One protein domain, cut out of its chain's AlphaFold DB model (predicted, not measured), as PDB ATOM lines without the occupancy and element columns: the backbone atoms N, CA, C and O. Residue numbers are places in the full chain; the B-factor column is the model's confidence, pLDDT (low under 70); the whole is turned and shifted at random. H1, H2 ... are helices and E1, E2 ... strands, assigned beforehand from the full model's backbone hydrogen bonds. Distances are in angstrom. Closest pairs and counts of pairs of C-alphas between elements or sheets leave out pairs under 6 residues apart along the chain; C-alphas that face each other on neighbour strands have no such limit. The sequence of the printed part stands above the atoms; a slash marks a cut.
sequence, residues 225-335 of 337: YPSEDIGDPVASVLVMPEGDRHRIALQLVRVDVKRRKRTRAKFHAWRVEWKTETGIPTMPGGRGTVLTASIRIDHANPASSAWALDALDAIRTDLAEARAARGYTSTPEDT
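This is residues 225 to 335 of the 337 residues of an uncharacterized protein of Glycomyces artemisiae (UniProt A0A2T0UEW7). A strongly twisted sheet of five strands curls round one long helix, H1, while the far end of the E3 and E4 hairpin reaches out at one end of the long axis and the short helix H2 lies at the other. The printed part has 111 residues, with five named strands followed by two named helices, in the order E1 E2 E3 E4 E5 H1 H2; the class is mixed, helices and strands. The sheet is antiparallel and branched: E3 has E1, E2 and E4 as neighbours, and E4 also pairs with E5. The whole is only just compact, close to loose, with a radius of gyration of the C-alphas of 15.8 A, and its elongated outline spans 53 by 28 by 21 A.

Find C-alpha 227 at (-16.941, -16.704, -44.447), where E1 begins; it covers residues 227 to 229. Next come E2, residues 234 to 239, 15.6 A long, and E3, residues 245 to 259, 40.9 A long. E4, residues 266 to 280, measures 33.5 A and bends by 105 degrees at residue 277. E5 covers residues 290 to 297 over 19.3 A. From C-alpha 307 at (-4.858, -26.048, -52.139), H1 runs 27.0 A to residue 325. H2, residues 332 to 335, ends at C-alpha 335 at (-17.399, -49.700, -51.535).

Start at E3, whose pairing is staggered. E1, beside residues 253 to 255, and E2, beside residues 245 to 250, lie on one side of it, and E4, beside residues 248 to 257, on the other side. Look for N 228 and O 254 at 2.9 A between E1 and E3, and N 236 and O 248 at 2.8 A in the hairpin of E2 and E3. The hairpin of E3 and E4 has N 251 and O 273 at 2.8 A; that of E4 and E5 has N 272 and O 295 at 2.8 A. E2 E3 E4 E5 form a meander, each strand the antiparallel neighbour of the one before. H1 is on the sheet, which curls round its residues 307 to 319. Its closest C-alphas to E2 are Leu 312 and Leu 238, 6.3 A apart; to E5 they are Ala 311 and Ile 297, 6.7 A apart. H2 is only just not on the sheet, with 4 pairs of C-alphas within 10 A; the closest C-alphas of H2 and E3, Thr 335 and Arg 245, are 7.4 A apart. H1 and H2 are apart. Every O i to N i+4 pair of H1 is within hydrogen-bond range; H2 is too short for such a pair.

The two C-alphas farthest apart, those of Lys 261 and Pro 332, are 55.0 A apart. The printed part has no cut, and no link between its named elements is long. Mean pLDDT of the printed part is 86.9, and you will find values under 70 at residues 286 to 289 and 330 to 335.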
ATOM      1  N   TYR A 225     -17.174 -14.492 -37.366       91.69
ATOM      2  CA  TYR A 225     -16.316 -15.122 -38.361       91.69
ATOM      3  C   TYR A 225     -17.072 -15.187 -39.689       91.69
ATOM      4  O   TYR A 225     -17.637 -16.234 -39.992       91.69
ATOM      5  N   PRO A 226     -17.207 -14.065 -40.421       91.94
ATOM      6  CA  PRO A 226     -17.756 -14.122 -41.767       91.94
ATOM      7  C   PRO A 226     -16.871 -15.017 -42.642       91.94
ATOM      8  O   PRO A 226     -15.641 -14.909 -42.609       91.94
ATOM      9  N   SER A 227     -17.525 -15.897 -43.387       93.75
ATOM     10  CA  SER A 227     -16.941 -16.704 -44.447       93.75
ATOM     11  C   SER A 227     -17.276 -16.087 -45.802       93.75
ATOM     12  O   SER A 227     -18.364 -15.540 -45.989       93.75
ATOM     13  N   GLU A 228     -16.330 -16.161 -46.728       95.38
ATOM     14  CA  GLU A 228     -16.495 -15.789 -48.130       95.38
ATOM     15  C   GLU A 228     -15.989 -16.944 -48.993       95.38
ATOM     16  O   GLU A 228     -14.848 -17.391 -48.825       95.38
ATOM     17  N   ASP A 229     -16.839 -17.430 -49.890       95.75
ATOM     18  CA  ASP A 229     -16.488 -18.479 -50.843       95.75
ATOM     19  C   ASP A 229     -15.577 -17.888 -51.920       95.75
ATOM     20  O   ASP A 229     -15.897 -16.873 -52.539       95.75
ATOM     21  N   ILE A 230     -14.413 -18.503 -52.122       95.19
ATOM     22  CA  ILE A 230     -13.409 -18.037 -53.075       95.19
ATOM     23  C   ILE A 230     -13.319 -19.005 -54.246       95.19
ATOM     24  O   ILE A 230     -12.860 -20.136 -54.094       95.19
ATOM     25  N   GLY A 231     -13.698 -18.508 -55.424       90.88
ATOM     26  CA  GLY A 231     -13.707 -19.279 -56.663       90.88
ATOM     27  C   GLY A 231     -14.800 -20.347 -56.698       90.88
ATOM     28  O   GLY A 231     -15.593 -20.488 -55.764       90.88
ATOM     29  N   ASP A 232     -14.824 -21.095 -57.796       92.56
ATOM     30  CA  ASP A 232     -15.795 -22.165 -58.000       92.56
ATOM     31  C   ASP A 232     -15.422 -23.432 -57.206       92.56
ATOM     32  O   ASP A 232     -14.231 -23.723 -57.021       92.56
ATOM     33  N   PRO A 233     -16.415 -24.232 -56.768       94.12
ATOM     34  CA  PRO A 233     -16.158 -25.519 -56.140       94.12
ATOM     35  C   PRO A 233     -15.356 -26.459 -57.050       94.12
ATOM     36  O   PRO A 233     -15.674 -26.642 -58.226       94.12
ATOM     37  N   VAL A 234     -14.366 -27.142 -56.481       94.44
ATOM     38  CA  VAL A 234     -13.539 -28.135 -57.176       94.44
ATOM     39  C   VAL A 234     -14.079 -29.533 -56.893       94.44
ATOM     40  O   VAL A 234     -14.092 -29.990 -55.750       94.44
ATOM     41  N   ALA A 235     -14.517 -30.242 -57.934       95.75
ATOM     42  CA  ALA A 235     -14.872 -31.654 -57.824       95.75
ATOM     43  C   ALA A 235     -13.603 -32.507 -57.668       95.75
ATOM     44  O   ALA A 235     -12.617 -32.316 -58.380       95.75
ATOM     45  N   SER A 236     -13.602 -33.445 -56.726       95.31
ATOM     46  CA  SER A 236     -12.447 -34.290 -56.419       95.31
ATOM     47  C   SER A 236     -12.869 -35.673 -55.929       95.31
ATOM     48  O   SER A 236     -14.025 -35.912 -55.570       95.31
ATOM     49  N   VAL A 237     -11.918 -36.605 -55.934       95.50
ATOM     50  CA  VAL A 237     -12.104 -37.957 -55.399       95.50
ATOM     51  C   VAL A 237     -11.178 -38.123 -54.206       95.50
ATOM     52  O   VAL A 237      -9.958 -38.082 -54.353       95.50
ATOM     53  N   LEU A 238     -11.762 -38.314 -53.027       94.38
ATOM     54  CA  LEU A 238     -11.034 -38.671 -51.822       94.38
ATOM     55  C   LEU A 238     -10.790 -40.179 -51.824       94.38
ATOM     56  O   LEU A 238     -11.742 -40.952 -51.923       94.38
ATOM     57  N   VAL A 239      -9.527 -40.582 -51.705       93.19
ATOM     58  CA  VAL A 239      -9.135 -41.988 -51.574       93.19
ATOM     59  C   VAL A 239      -8.694 -42.234 -50.136       93.19
ATOM     60  O   VAL A 239      -7.723 -41.631 -49.673       93.19
ATOM     61  N   MET A 240      -9.423 -43.092 -49.430       91.75
ATOM     62  CA  MET A 240      -9.127 -43.464 -48.049       91.75
ATOM     63  C   MET A 240      -7.967 -44.473 -47.982       91.75
ATOM     64  O   MET A 240      -7.725 -45.177 -48.967       91.75
ATOM     65  N   PRO A 241      -7.248 -44.580 -46.846       87.69
ATOM     66  CA  PRO A 241      -6.162 -45.551 -46.686       87.69
ATOM     67  C   PRO A 241      -6.592 -47.003 -46.934       87.69
ATOM     68  O   PRO A 241      -5.794 -47.801 -47.416       87.69
ATOM     69  N   GLU A 242      -7.854 -47.331 -46.648       84.69
ATOM     70  CA  GLU A 242      -8.434 -48.662 -46.858       84.69
ATOM     71  C   GLU A 242      -8.790 -48.953 -48.331       84.69
ATOM     72  O   GLU A 242      -9.130 -50.081 -48.677       84.69
ATOM     73  N   GLY A 243      -8.682 -47.955 -49.217       86.00
ATOM     74  CA  GLY A 243      -8.964 -48.069 -50.652       86.00
ATOM     75  C   GLY A 243     -10.316 -47.496 -51.090       86.00
ATOM     76  O   GLY A 243     -10.529 -47.333 -52.295       86.00
ATOM     77  N   ASP A 244     -11.195 -47.134 -50.147       86.88
ATOM     78  CA  ASP A 244     -12.499 -46.527 -50.442       86.88
ATOM     79  C   ASP A 244     -12.340 -45.221 -51.228       86.88
ATOM     80  O   ASP A 244     -11.423 -44.429 -50.987       86.88
ATOM     81  N   ARG A 245     -13.267 -44.966 -52.155       91.50
ATOM     82  CA  ARG A 245     -13.275 -43.756 -52.981       91.50
ATOM     83  C   ARG A 245     -14.575 -42.993 -52.796       91.50
ATOM     84  O   ARG A 245     -15.642 -43.516 -53.092       91.50
ATOM     85  N   HIS A 246     -14.473 -41.727 -52.407       91.12
ATOM     86  CA  HIS A 246     -15.628 -40.855 -52.212       91.12
ATOM     87  C   HIS A 246     -15.536 -39.635 -53.124       91.12
ATOM     88  O   HIS A 246     -14.537 -38.914 -53.126       91.12
ATOM     89  N   ARG A 247     -16.593 -39.384 -53.904       93.94
ATOM     90  CA  ARG A 247     -16.717 -38.140 -54.672       93.94
ATOM     91  C   ARG A 247     -17.080 -37.013 -53.716       93.94
ATOM     92  O   ARG A 247     -18.076 -37.105 -52.992       93.94
ATOM     93  N   ILE A 248     -16.268 -35.964 -53.720       95.62
ATOM     94  CA  ILE A 248     -16.464 -34.788 -52.881       95.62
ATOM     95  C   ILE A 248     -16.336 -33.514 -53.713       95.62
ATOM     96  O   ILE A 248     -15.590 -33.464 -54.689       95.62
ATOM     97  N   ALA A 249     -17.062 -32.474 -53.323       96.44
ATOM     98  CA  ALA A 249     -16.863 -31.126 -53.837       96.44
ATOM     99  C   ALA A 249     -16.183 -30.286 -52.757       96.44
ATOM    100  O   ALA A 249     -16.662 -30.249 -51.624       96.44
ATOM    101  N   LEU A 250     -15.078 -29.639 -53.118       96.25
ATOM    102  CA  LEU A 250     -14.260 -28.799 -52.252       96.25
ATOM    103  C   LEU A 250     -14.527 -27.325 -52.563       96.25
ATOM    104  O   LEU A 250     -14.355 -26.899 -53.701       96.25
ATOM    105  N   GLN A 251     -14.897 -26.538 -51.561       96.56
ATOM    106  CA  GLN A 251     -15.027 -25.086 -51.651       96.56
ATOM    107  C   GLN A 251     -13.936 -24.437 -50.805       96.56
ATOM    108  O   GLN A 251     -13.869 -24.660 -49.592       96.56
ATOM    109  N   LEU A 252     -13.093 -23.610 -51.426       95.88
ATOM    110  CA  LEU A 252     -12.171 -22.764 -50.680       95.88
ATOM    111  C   LEU A 252     -12.957 -21.610 -50.056       95.88
ATOM    112  O   LEU A 252     -13.675 -20.887 -50.745       95.88
ATOM    113  N   VAL A 253     -12.789 -21.431 -48.751       95.81
ATOM    114  CA  VAL A 253     -13.473 -20.416 -47.958       95.81
ATOM    115  C   VAL A 253     -12.443 -19.557 -47.247       95.81
ATOM    116  O   VAL A 253     -11.609 -20.031 -46.465       95.81
ATOM    117  N   ARG A 254     -12.525 -18.251 -47.482       95.00
ATOM    118  CA  ARG A 254     -11.797 -17.262 -46.702       95.00
ATOM    119  C   ARG A 254     -12.578 -16.967 -45.434       95.00
ATOM    120  O   ARG A 254     -13.693 -16.457 -45.486       95.00
ATOM    121  N   VAL A 255     -11.976 -17.233 -44.280       94.44
ATOM    122  CA  VAL A 255     -12.558 -16.852 -42.994       94.44
ATOM    123  C   VAL A 255     -11.846 -15.613 -42.486       94.44
ATOM    124  O   VAL A 255     -10.647 -15.632 -42.191       94.44
ATOM    125  N   ASP A 256     -12.603 -14.535 -42.334       94.44
ATOM    126  CA  ASP A 256     -12.137 -13.327 -41.673       94.44
ATOM    127  C   ASP A 256     -12.636 -13.297 -40.213       94.44
ATOM    128  O   ASP A 256     -13.621 -13.922 -39.836       94.44
ATOM    129  N   VAL A 257     -11.958 -12.543 -39.351       92.38
ATOM    130  CA  VAL A 257     -12.401 -12.184 -38.002       92.38
ATOM    131  C   VAL A 257     -12.840 -10.731 -38.002       92.38
ATOM    132  O   VAL A 257     -12.043  -9.810 -38.212       92.38
ATOM    133  N   LYS A 258     -14.108 -10.511 -37.666       89.81
ATOM    134  CA  LYS A 258     -14.691  -9.189 -37.437       89.81
ATOM    135  C   LYS A 258     -15.141  -9.073 -35.985       89.81
ATOM    136  O   LYS A 258     -15.577 -10.042 -35.375       89.81
ATOM    137  N   ARG A 259     -15.034  -7.884 -35.395       85.75
ATOM    138  CA  ARG A 259     -15.663  -7.575 -34.099       85.75
ATOM    139  C   ARG A 259     -16.696  -6.481 -34.303       85.75
ATOM    140  O   ARG A 259     -16.441  -5.586 -35.099       85.75
ATOM    141  N   ARG A 260     -17.807  -6.502 -33.557       79.44
ATOM    142  CA  ARG A 260     -18.911  -5.531 -33.724       79.44
ATOM    143  C   ARG A 260     -18.455  -4.064 -33.744       79.44
ATOM    144  O   ARG A 260     -18.967  -3.292 -34.541       79.44
ATOM    145  N   LYS A 261     -17.492  -3.679 -32.896       77.12
ATOM    146  CA  LYS A 261     -16.987  -2.292 -32.811       77.12
ATOM    147  C   LYS A 261     -15.819  -1.984 -33.760       77.12
ATOM    148  O   LYS A 261     -15.293  -0.879 -33.730       77.12
ATOM    149  N   ARG A 262     -15.366  -2.946 -34.571       78.94
ATOM    150  CA  ARG A 262     -14.326  -2.724 -35.584       78.94
ATOM    151  C   ARG A 262     -14.959  -2.715 -36.966       78.94
ATOM    152  O   ARG A 262     -15.614  -3.673 -37.362       78.94
ATOM    153  N   THR A 263     -14.705  -1.647 -37.708       77.00
ATOM    154  CA  THR A 263     -15.166  -1.488 -39.092       77.00
ATOM    155  C   THR A 263     -14.490  -2.489 -40.028       77.00
ATOM    156  O   THR A 263     -15.157  -3.099 -40.860       77.00
ATOM    157  N   ARG A 264     -13.186  -2.730 -39.844       83.44
ATOM    158  CA  ARG A 264     -12.388  -3.607 -40.711       83.44
ATOM    159  C   ARG A 264     -12.328  -5.051 -40.198       83.44
ATOM    160  O   ARG A 264     -11.912  -5.291 -39.060       83.44
ATOM    161  N   ALA A 265     -12.699  -6.000 -41.057       87.00
ATOM    162  CA  ALA A 265     -12.448  -7.425 -40.857       87.00
ATOM    163  C   ALA A 265     -10.958  -7.739 -41.098       87.00
ATOM    164  O   ALA A 265     -10.298  -7.078 -41.902       87.00
ATOM    165  N   LYS A 266     -10.402  -8.696 -40.353       90.44
ATOM    166  CA  LYS A 266      -9.014  -9.147 -40.515       90.44
ATOM    167  C   LYS A 266      -9.005 -10.597 -40.960       90.44
ATOM    168  O   LYS A 266      -9.708 -11.391 -40.351       90.44
ATOM    169  N   PHE A 267      -8.159 -10.935 -41.924       91.75
ATOM    170  CA  PHE A 267      -7.940 -12.322 -42.317       91.75
ATOM    171  C   PHE A 267      -7.613 -13.203 -41.106       91.75
ATOM    172  O   PHE A 267      -6.804 -12.816 -40.255       91.75
ATOM    173  N   HIS A 268      -8.289 -14.349 -41.000       92.38
ATOM    174  CA  HIS A 268      -8.111 -15.288 -39.898       92.38
ATOM    175  C   HIS A 268      -7.522 -16.616 -40.352       92.38
ATOM    176  O   HIS A 268      -6.545 -17.070 -39.752       92.38
ATOM    177  N   ALA A 269      -8.130 -17.245 -41.355       93.75
ATOM    178  CA  ALA A 269      -7.674 -18.518 -41.885       93.75
ATOM    179  C   ALA A 269      -8.288 -18.795 -43.256       93.75
ATOM    180  O   ALA A 269      -9.384 -18.328 -43.568       93.75
ATOM    181  N   TRP A 270      -7.601 -19.636 -44.017       94.62
ATOM    182  CA  TRP A 270      -8.202 -20.374 -45.113       94.62
ATOM    183  C   TRP A 270      -8.825 -21.657 -44.573       94.62
ATOM    184  O   TRP A 270      -8.252 -22.337 -43.713       94.62
ATOM    185  N   ARG A 271     -10.021 -21.976 -45.053       95.88
ATOM    186  CA  ARG A 271     -10.679 -23.254 -44.799       95.88
ATOM    187  C   ARG A 271     -11.122 -23.856 -46.112       95.88
ATOM    188  O   ARG A 271     -11.407 -23.130 -47.054       95.88
ATOM    189  N   VAL A 272     -11.194 -25.174 -46.152       96.19
ATOM    190  CA  VAL A 272     -11.827 -25.892 -47.248       96.19
ATOM    191  C   VAL A 272     -13.031 -26.606 -46.681       96.19
ATOM    192  O   VAL A 272     -12.904 -27.459 -45.798       96.19
ATOM    193  N   GLU A 273     -14.199 -26.198 -47.148       96.25
ATOM    194  CA  GLU A 273     -15.446 -26.894 -46.882       96.25
ATOM    195  C   GLU A 273     -15.601 -27.983 -47.927       96.25
ATOM    196  O   GLU A 273     -15.431 -27.738 -49.119       96.25
ATOM    197  N   TRP A 274     -15.892 -29.199 -47.490       95.56
ATOM    198  CA  TRP A 274     -16.141 -30.297 -48.402       95.56
ATOM    199  C   TRP A 274     -17.513 -30.890 -48.156       95.56
ATOM    200  O   TRP A 274     -17.999 -30.940 -47.024       95.56
ATOM    201  N   LYS A 275     -18.136 -31.328 -49.245       95.25
ATOM    202  CA  LYS A 275     -19.440 -31.984 -49.242       95.25
ATOM    203  C   LYS A 275     -19.407 -33.245 -50.089       95.25
ATOM    204  O   LYS A 275     -18.721 -33.283 -51.110       95.25
ATOM    205  N   THR A 276     -20.164 -34.251 -49.682       93.31
ATOM    206  CA  THR A 276     -20.362 -35.499 -50.425       93.31
ATOM    207  C   THR A 276     -21.844 -35.854 -50.467       93.31
ATOM    208  O   THR A 276     -22.598 -35.482 -49.569       93.31
ATOM    209  N   GLU A 277     -22.271 -36.564 -51.506       86.81
ATOM    210  CA  GLU A 277     -23.668 -36.977 -51.671       86.81
ATOM    211  C   GLU A 277     -23.996 -38.241 -50.870       86.81
ATOM    212  O   GLU A 277     -25.056 -38.319 -50.253       86.81
ATOM    213  N   THR A 278     -23.086 -39.220 -50.847       84.31
ATOM    214  CA  THR A 278     -23.336 -40.544 -50.248       84.31
ATOM    215  C   THR A 278     -22.922 -40.643 -48.778       84.31
ATOM    216  O   THR A 278     -23.344 -41.565 -48.078       84.31
ATOM    217  N   GLY A 279     -22.166 -39.659 -48.282       86.31
ATOM    218  CA  GLY A 279     -21.652 -39.629 -46.914       86.31
ATOM    219  C   GLY A 279     -20.442 -40.542 -46.720       86.31
ATOM    220  O   GLY A 279     -20.338 -41.601 -47.329       86.31
ATOM    221  N   ILE A 280     -19.519 -40.147 -45.841       88.56
ATOM    222  CA  ILE A 280     -18.333 -40.960 -45.527       88.56
ATOM    223  C   ILE A 280     -18.516 -41.630 -44.158       88.56
ATOM    224  O   ILE A 280     -18.713 -40.929 -43.156       88.56
ATOM    225  N   PRO A 281     -18.482 -42.973 -44.072       86.75
ATOM    226  CA  PRO A 281     -18.608 -43.675 -42.804       86.75
ATOM    227  C   PRO A 281     -17.325 -43.540 -41.975       86.75
ATOM    228  O   PRO A 281     -16.207 -43.618 -42.489       86.75
ATOM    229  N   THR A 282     -17.496 -43.346 -40.666       87.31
ATOM    230  CA  THR A 282     -16.400 -43.239 -39.682       87.31
ATOM    231  C   THR A 282     -16.511 -44.260 -38.545       87.31
ATOM    232  O   THR A 282     -15.721 -44.221 -37.612       87.31
ATOM    233  N   MET A 283     -17.503 -45.154 -38.579       84.75
ATOM    234  CA  MET A 283     -17.719 -46.199 -37.572       84.75
ATOM    235  C   MET A 283     -18.346 -47.447 -38.211       84.75
ATOM    236  O   MET A 283     -19.094 -47.289 -39.180       84.75
ATOM    237  N   PRO A 284     -18.067 -48.661 -37.699       77.25
ATOM    238  CA  PRO A 284     -18.645 -49.895 -38.233       77.25
ATOM    239  C   PRO A 284     -20.177 -49.846 -38.263       77.25
ATOM    240  O   PRO A 284     -20.807 -49.461 -37.278       77.25
ATOM    241  N   GLY A 285     -20.782 -50.207 -39.399       72.44
ATOM    242  CA  GLY A 285     -22.241 -50.186 -39.584       72.44
ATOM    243  C   GLY A 285     -22.878 -48.786 -39.597       72.44
ATOM    244  O   GLY A 285     -24.105 -48.665 -39.638       72.44
ATOM    245  N   GLY A 286     -22.079 -47.716 -39.556       65.62
ATOM    246  CA  GLY A 286     -22.568 -46.346 -39.656       65.62
ATOM    247  C   GLY A 286     -22.939 -45.998 -41.096       65.62
ATOM    248  O   GLY A 286     -22.088 -46.019 -41.977       65.62
ATOM    249  N   ARG A 287     -24.193 -45.608 -41.348       60.72
ATOM    250  CA  ARG A 287     -24.602 -45.063 -42.656       60.72
ATOM    251  C   ARG A 287     -23.965 -43.685 -42.854       60.72
ATOM    252  O   ARG A 287     -24.428 -42.755 -42.204       60.72
ATOM    253  N   GLY A 288     -22.935 -43.566 -43.700       61.25
ATOM    254  CA  GLY A 288     -22.430 -42.310 -44.293       61.25
ATOM    255  C   GLY A 288     -22.666 -41.029 -43.479       61.25
ATOM    256  O   GLY A 288     -23.322 -40.107 -43.952       61.25
ATOM    257  N   THR A 289     -22.202 -40.973 -42.225       69.19
ATOM    258  CA  THR A 289     -22.657 -39.944 -41.271       69.19
ATOM    259  C   THR A 289     -22.049 -38.567 -41.517       69.19
ATOM    260  O   THR A 289     -22.607 -37.566 -41.066       69.19
ATOM    261  N   VAL A 290     -20.920 -38.494 -42.228       79.69
ATOM    262  CA  VAL A 290     -20.259 -37.226 -42.547       79.69
ATOM    263  C   VAL A 290     -20.605 -36.822 -43.977       79.69
ATOM    264  O   VAL A 290     -20.013 -37.320 -44.931       79.69
ATOM    265  N   LEU A 291     -21.588 -35.929 -44.109       85.12
ATOM    266  CA  LEU A 291     -22.009 -35.347 -45.390       85.12
ATOM    267  C   LEU A 291     -21.243 -34.065 -45.722       85.12
ATOM    268  O   LEU A 291     -21.001 -33.771 -46.892       85.12
ATOM    269  N   THR A 292     -20.870 -33.304 -44.694       88.38
ATOM    270  CA  THR A 292     -20.108 -32.064 -44.819       88.38
ATOM    271  C   THR A 292     -19.146 -31.904 -43.649       88.38
ATOM    272  O   THR A 292     -19.462 -32.260 -42.511       88.38
ATOM    273  N   ALA A 293     -17.969 -31.345 -43.916       89.94
ATOM    274  CA  ALA A 293     -17.053 -30.881 -42.882       89.94
ATOM    275  C   ALA A 293     -16.163 -29.753 -43.422       89.94
ATOM    276  O   ALA A 293     -16.206 -29.409 -44.602       89.94
ATOM    277  N   SER A 294     -15.378 -29.134 -42.538       92.56
ATOM    278  CA  SER A 294     -14.469 -28.050 -42.914       92.56
ATOM    279  C   SER A 294     -13.099 -28.242 -42.285       92.56
ATOM    280  O   SER A 294     -12.976 -28.325 -41.059       92.56
ATOM    281  N   ILE A 295     -12.061 -28.240 -43.116       92.94
ATOM    282  CA  ILE A 295     -10.675 -28.348 -42.666       92.94
ATOM    283  C   ILE A 295      -9.973 -27.000 -42.783       92.94
ATOM    284  O   ILE A 295     -10.289 -26.191 -43.653       92.94
ATOM    285  N   ARG A 296      -9.054 -26.715 -41.864       91.88
ATOM    286  CA  ARG A 296      -8.184 -25.542 -41.959       91.88
ATOM    287  C   ARG A 296      -6.983 -25.904 -42.826       91.88
ATOM    288  O   ARG A 296      -6.406 -26.963 -42.622       91.88
ATOM    289  N   ILE A 297      -6.591 -24.999 -43.717       90.50
ATOM    290  CA  ILE A 297      -5.340 -25.098 -44.474       90.50
ATOM    291  C   ILE A 297      -4.474 -23.873 -44.172       90.50
ATOM    292  O   ILE A 297      -4.982 -22.755 -44.052       90.50
ATOM    293  N   ASP A 298      -3.173 -24.082 -43.979       79.88
ATOM    294  CA  ASP A 298      -2.279 -23.024 -43.493       79.88
ATOM    295  C   ASP A 298      -1.863 -22.053 -44.600       79.88
ATOM    296  O   ASP A 298      -1.735 -20.848 -44.362       79.88
ATOM    297  N   HIS A 299      -1.759 -22.549 -45.832       76.50
ATOM    298  CA  HIS A 299      -1.439 -21.752 -47.005       76.50
ATOM    299  C   HIS A 299      -2.360 -22.141 -48.157       76.50
ATOM    300  O   HIS A 299      -2.237 -23.214 -48.728       76.50
ATOM    301  N   ALA A 300      -3.282 -21.249 -48.513       75.69
ATOM    302  CA  ALA A 300      -3.995 -21.337 -49.777       75.69
ATOM    303  C   ALA A 300      -3.475 -20.218 -50.671       75.69
ATOM    304  O   ALA A 300      -3.516 -19.048 -50.279       75.69
ATOM    305  N   ASN A 301      -2.994 -20.564 -51.861       77.56
ATOM    306  CA  ASN A 301      -2.902 -19.602 -52.948       77.56
ATOM    307  C   ASN A 301      -4.202 -19.707 -53.760       77.56
ATOM    308  O   ASN A 301      -4.364 -20.694 -54.476       77.56
ATOM    309  N   PRO A 302      -5.121 -18.726 -53.676       76.00
ATOM    310  CA  PRO A 302      -6.408 -18.796 -54.366       76.00
ATOM    311  C   PRO A 302      -6.284 -18.894 -55.887       76.00
ATOM    312  O   PRO A 302      -7.181 -19.409 -56.541       76.00
ATOM    313  N   ALA A 303      -5.173 -18.406 -56.450       74.62
ATOM    314  CA  ALA A 303      -4.924 -18.431 -57.887       74.62
ATOM    315  C   ALA A 303      -4.476 -19.810 -58.402       74.62
ATOM    316  O   ALA A 303      -4.427 -20.023 -59.610       74.62
ATOM    317  N   SER A 304      -4.130 -20.742 -57.512       78.56
ATOM    318  CA  SER A 304      -3.718 -22.096 -57.882       78.56
ATOM    319  C   SER A 304      -4.639 -23.119 -57.238       78.56
ATOM    320  O   SER A 304      -4.816 -23.087 -56.027       78.56
ATOM    321  N   SER A 305      -5.114 -24.112 -57.985       79.56
ATOM    322  CA  SER A 305      -5.898 -25.223 -57.420       79.56
ATOM    323  C   SER A 305      -5.076 -26.187 -56.543       79.56
ATOM    324  O   SER A 305      -5.589 -27.219 -56.125       79.56
ATOM    325  N   ALA A 306      -3.810 -25.868 -56.244       86.44
ATOM    326  CA  ALA A 306      -2.920 -26.682 -55.415       86.44
ATOM    327  C   ALA A 306      -3.460 -26.897 -53.990       86.44
ATOM    328  O   ALA A 306      -3.270 -27.968 -53.423       86.44
ATOM    329  N   TRP A 307      -4.219 -25.931 -53.456       92.06
ATOM    330  CA  TRP A 307      -4.858 -26.048 -52.139       92.06
ATOM    331  C   TRP A 307      -5.815 -27.245 -52.038       92.06
ATOM    332  O   TRP A 307      -6.067 -27.730 -50.937       92.06
ATOM    333  N   ALA A 308      -6.362 -27.725 -53.163       93.38
ATOM    334  CA  ALA A 308      -7.264 -28.871 -53.174       93.38
ATOM    335  C   ALA A 308      -6.531 -30.166 -52.799       93.38
ATOM    336  O   ALA A 308      -7.099 -30.999 -52.100       93.38
ATOM    337  N   LEU A 309      -5.267 -30.317 -53.210       91.94
ATOM    338  CA  LEU A 309      -4.451 -31.485 -52.869       91.94
ATOM    339  C   LEU A 309      -4.109 -31.498 -51.376       91.94
ATOM    340  O   LEU A 309      -4.352 -32.500 -50.706       91.94
ATOM    341  N   ASP A 310      -3.661 -30.359 -50.840       91.25
ATOM    342  CA  ASP A 310      -3.378 -30.208 -49.406       91.25
ATOM    343  C   ASP A 310      -4.633 -30.474 -48.559       91.25
ATOM    344  O   ASP A 310      -4.581 -31.131 -47.516       91.25
ATOM    345  N   ALA A 311      -5.791 -29.995 -49.023       93.69
ATOM    346  CA  ALA A 311      -7.064 -30.238 -48.360       93.69
ATOM    347  C   ALA A 311      -7.460 -31.718 -48.392       93.69
ATOM    348  O   ALA A 311      -7.905 -32.233 -47.370       93.69
ATOM    349  N   LEU A 312      -7.286 -32.413 -49.521       94.62
ATOM    350  CA  LEU A 312      -7.563 -33.849 -49.627       94.62
ATOM    351  C   LEU A 312      -6.714 -34.660 -48.645       94.62
ATOM    352  O   LEU A 312      -7.250 -35.524 -47.952       94.62
ATOM    353  N   ASP A 313      -5.422 -34.351 -48.536       92.88
ATOM    354  CA  ASP A 313      -4.516 -35.026 -47.605       92.88
ATOM    355  C   ASP A 313      -4.905 -34.780 -46.141       92.88
ATOM    356  O   ASP A 313      -4.925 -35.716 -45.330       92.88
ATOM    357  N   ALA A 314      -5.283 -33.546 -45.803       93.00
ATOM    358  CA  ALA A 314      -5.750 -33.197 -44.467       93.00
ATOM    359  C   ALA A 314      -7.090 -33.880 -44.133       93.00
ATOM    360  O   ALA A 314      -7.241 -34.441 -43.047       93.00
ATOM    361  N   ILE A 315      -8.049 -33.887 -45.069       94.50
ATOM    362  CA  ILE A 315      -9.362 -34.535 -44.907       94.50
ATOM    363  C   ILE A 315      -9.184 -36.042 -44.715       94.50
ATOM    364  O   ILE A 315      -9.802 -36.629 -43.828       94.50
ATOM    365  N   ARG A 316      -8.311 -36.666 -45.516       94.62
ATOM    366  CA  ARG A 316      -7.972 -38.087 -45.391       94.62
ATOM    367  C   ARG A 316      -7.418 -38.402 -44.005       94.62
ATOM    368  O   ARG A 316      -7.820 -39.399 -43.416       94.62
ATOM    369  N   THR A 317      -6.521 -37.562 -43.492       93.50
ATOM    370  CA  THR A 317      -5.901 -37.749 -42.172       93.50
ATOM    371  C   THR A 317      -6.939 -37.647 -41.053       93.50
ATOM    372  O   THR A 317      -7.046 -38.567 -40.248       93.50
ATOM    373  N   ASP A 318      -7.767 -36.599 -41.052       93.44
ATOM    374  CA  ASP A 318      -8.824 -36.390 -40.048       93.44
ATOM    375  C   ASP A 318      -9.844 -37.546 -40.035       93.44
ATOM    376  O   ASP A 318     -10.185 -38.091 -38.982       93.44
ATOM    377  N   LEU A 319     -10.281 -38.000 -41.216       92.50
ATOM    378  CA  LEU A 319     -11.205 -39.130 -41.334       92.50
ATOM    379  C   LEU A 319     -10.561 -40.463 -40.932       92.50
ATOM    380  O   LEU A 319     -11.237 -41.285 -40.313       92.50
ATOM    381  N   ALA A 320      -9.283 -40.681 -41.248       91.31
ATOM    382  CA  ALA A 320      -8.547 -41.875 -40.836       91.31
ATOM    383  C   ALA A 320      -8.368 -41.927 -39.311       91.31
ATOM    384  O   ALA A 320      -8.611 -42.967 -38.701       91.31
ATOM    385  N   GLU A 321      -8.036 -40.803 -38.670       91.00
ATOM    386  CA  GLU A 321      -7.968 -40.703 -37.208       91.00
ATOM    387  C   GLU A 321      -9.336 -40.965 -36.563       91.00
ATOM    388  O   GLU A 321      -9.441 -41.736 -35.603       91.00
ATOM    389  N   ALA A 322     -10.408 -40.390 -37.117       89.50
ATOM    390  CA  ALA A 322     -11.768 -40.622 -36.639       89.50
ATOM    391  C   ALA A 322     -12.203 -42.092 -36.787       89.50
ATOM    392  O   ALA A 322     -12.834 -42.636 -35.875       89.50
ATOM    393  N   ARG A 323     -11.854 -42.738 -37.909       90.56
ATOM    394  CA  ARG A 323     -12.080 -44.169 -38.174       90.56
ATOM    395  C   ARG A 323     -11.305 -45.047 -37.192       90.56
ATOM    396  O   ARG A 323     -11.900 -45.927 -36.569       90.56
ATOM    397  N   ALA A 324     -10.018 -44.769 -36.991       88.94
ATOM    398  CA  ALA A 324      -9.157 -45.498 -36.063       88.94
ATOM    399  C   ALA A 324      -9.661 -45.399 -34.615       88.94
ATOM    400  O   ALA A 324      -9.796 -46.414 -33.932       88.94
ATOM    401  N   ALA A 325     -10.042 -44.198 -34.166       87.38
ATOM    402  CA  ALA A 325     -10.596 -43.976 -32.828       87.38
ATOM    403  C   ALA A 325     -11.913 -44.734 -32.575       87.38
ATOM    404  O   ALA A 325     -12.296 -44.947 -31.425       87.38
ATOM    405  N   ARG A 326     -12.618 -45.130 -33.642       87.75
ATOM    406  CA  ARG A 326     -13.915 -45.822 -33.594       87.75
ATOM    407  C   ARG A 326     -13.844 -47.281 -34.049       87.75
ATOM    408  O   ARG A 326     -14.890 -47.912 -34.174       87.75
ATOM    409  N   GLY A 327     -12.642 -47.813 -34.286       86.19
ATOM    410  CA  GLY A 327     -12.438 -49.202 -34.701       86.19
ATOM    411  C   GLY A 327     -13.086 -49.541 -36.045       86.19
ATOM    412  O   GLY A 327     -13.608 -50.641 -36.206       86.19
ATOM    413  N   TYR A 328     -13.123 -48.594 -36.986       84.56
ATOM    414  CA  TYR A 328     -13.663 -48.839 -38.322       84.56
ATOM    415  C   TYR A 328     -12.813 -49.859 -39.088       84.56
ATOM    416  O   TYR A 328     -11.589 -49.757 -39.129       84.56
ATOM    417  N   THR A 329     -13.484 -50.811 -39.730       76.12
ATOM    418  CA  THR A 329     -12.895 -51.769 -40.671       76.12
ATOM    419  C   THR A 329     -13.731 -51.739 -41.943       76.12
ATOM    420  O   THR A 329     -14.940 -51.964 -41.862       76.12
ATOM    421  N   SER A 330     -13.114 -51.465 -43.093       69.19
ATOM    422  CA  SER A 330     -13.805 -51.436 -44.387       69.19
ATOM    423  C   SER A 330     -14.442 -52.797 -44.682       69.19
ATOM    424  O   SER A 330     -13.740 -53.813 -44.720       69.19
ATOM    425  N   THR A 331     -15.755 -52.840 -44.904       66.56
ATOM    426  CA  THR A 331     -16.443 -54.023 -45.441       66.56
ATOM    427  C   THR A 331     -16.724 -53.832 -46.936       66.56
ATOM    428  O   THR A 331     -16.901 -52.702 -47.387       66.56
ATOM    429  N   PRO A 332     -16.808 -54.911 -47.740       59.75
ATOM    430  CA  PRO A 332     -17.082 -54.806 -49.178       59.75
ATOM    431  C   PRO A 332     -18.367 -54.027 -49.512       59.75
ATOM    432  O   PRO A 332     -18.422 -53.339 -50.529       59.75
ATOM    433  N   GLU A 333     -19.375 -54.078 -48.635       59.41
ATOM    434  CA  GLU A 333     -20.651 -53.366 -48.796       59.41
ATOM    435  C   GLU A 333     -20.502 -51.833 -48.814       59.41
ATOM    436  O   GLU A 333     -21.297 -51.156 -49.475       59.41
ATOM    437  N   ASP A 334     -19.465 -51.289 -48.165       56.53
ATOM    438  CA  ASP A 334     -19.204 -49.846 -48.090       56.53
ATOM    439  C   ASP A 334     -18.590 -49.277 -49.388       56.53
ATOM    440  O   ASP A 334     -18.664 -48.073 -49.625       56.53
ATOM    441  N   THR A 335     -18.040 -50.126 -50.267       51.44
ATOM    442  CA  THR A 335     -17.399 -49.700 -51.535       51.44
ATOM    443  C   THR A 335     -18.341 -49.654 -52.744       51.44
ATOM    444  O   THR A 335     -17.983 -49.112 -53.789       51.44
TER     445      THR A 335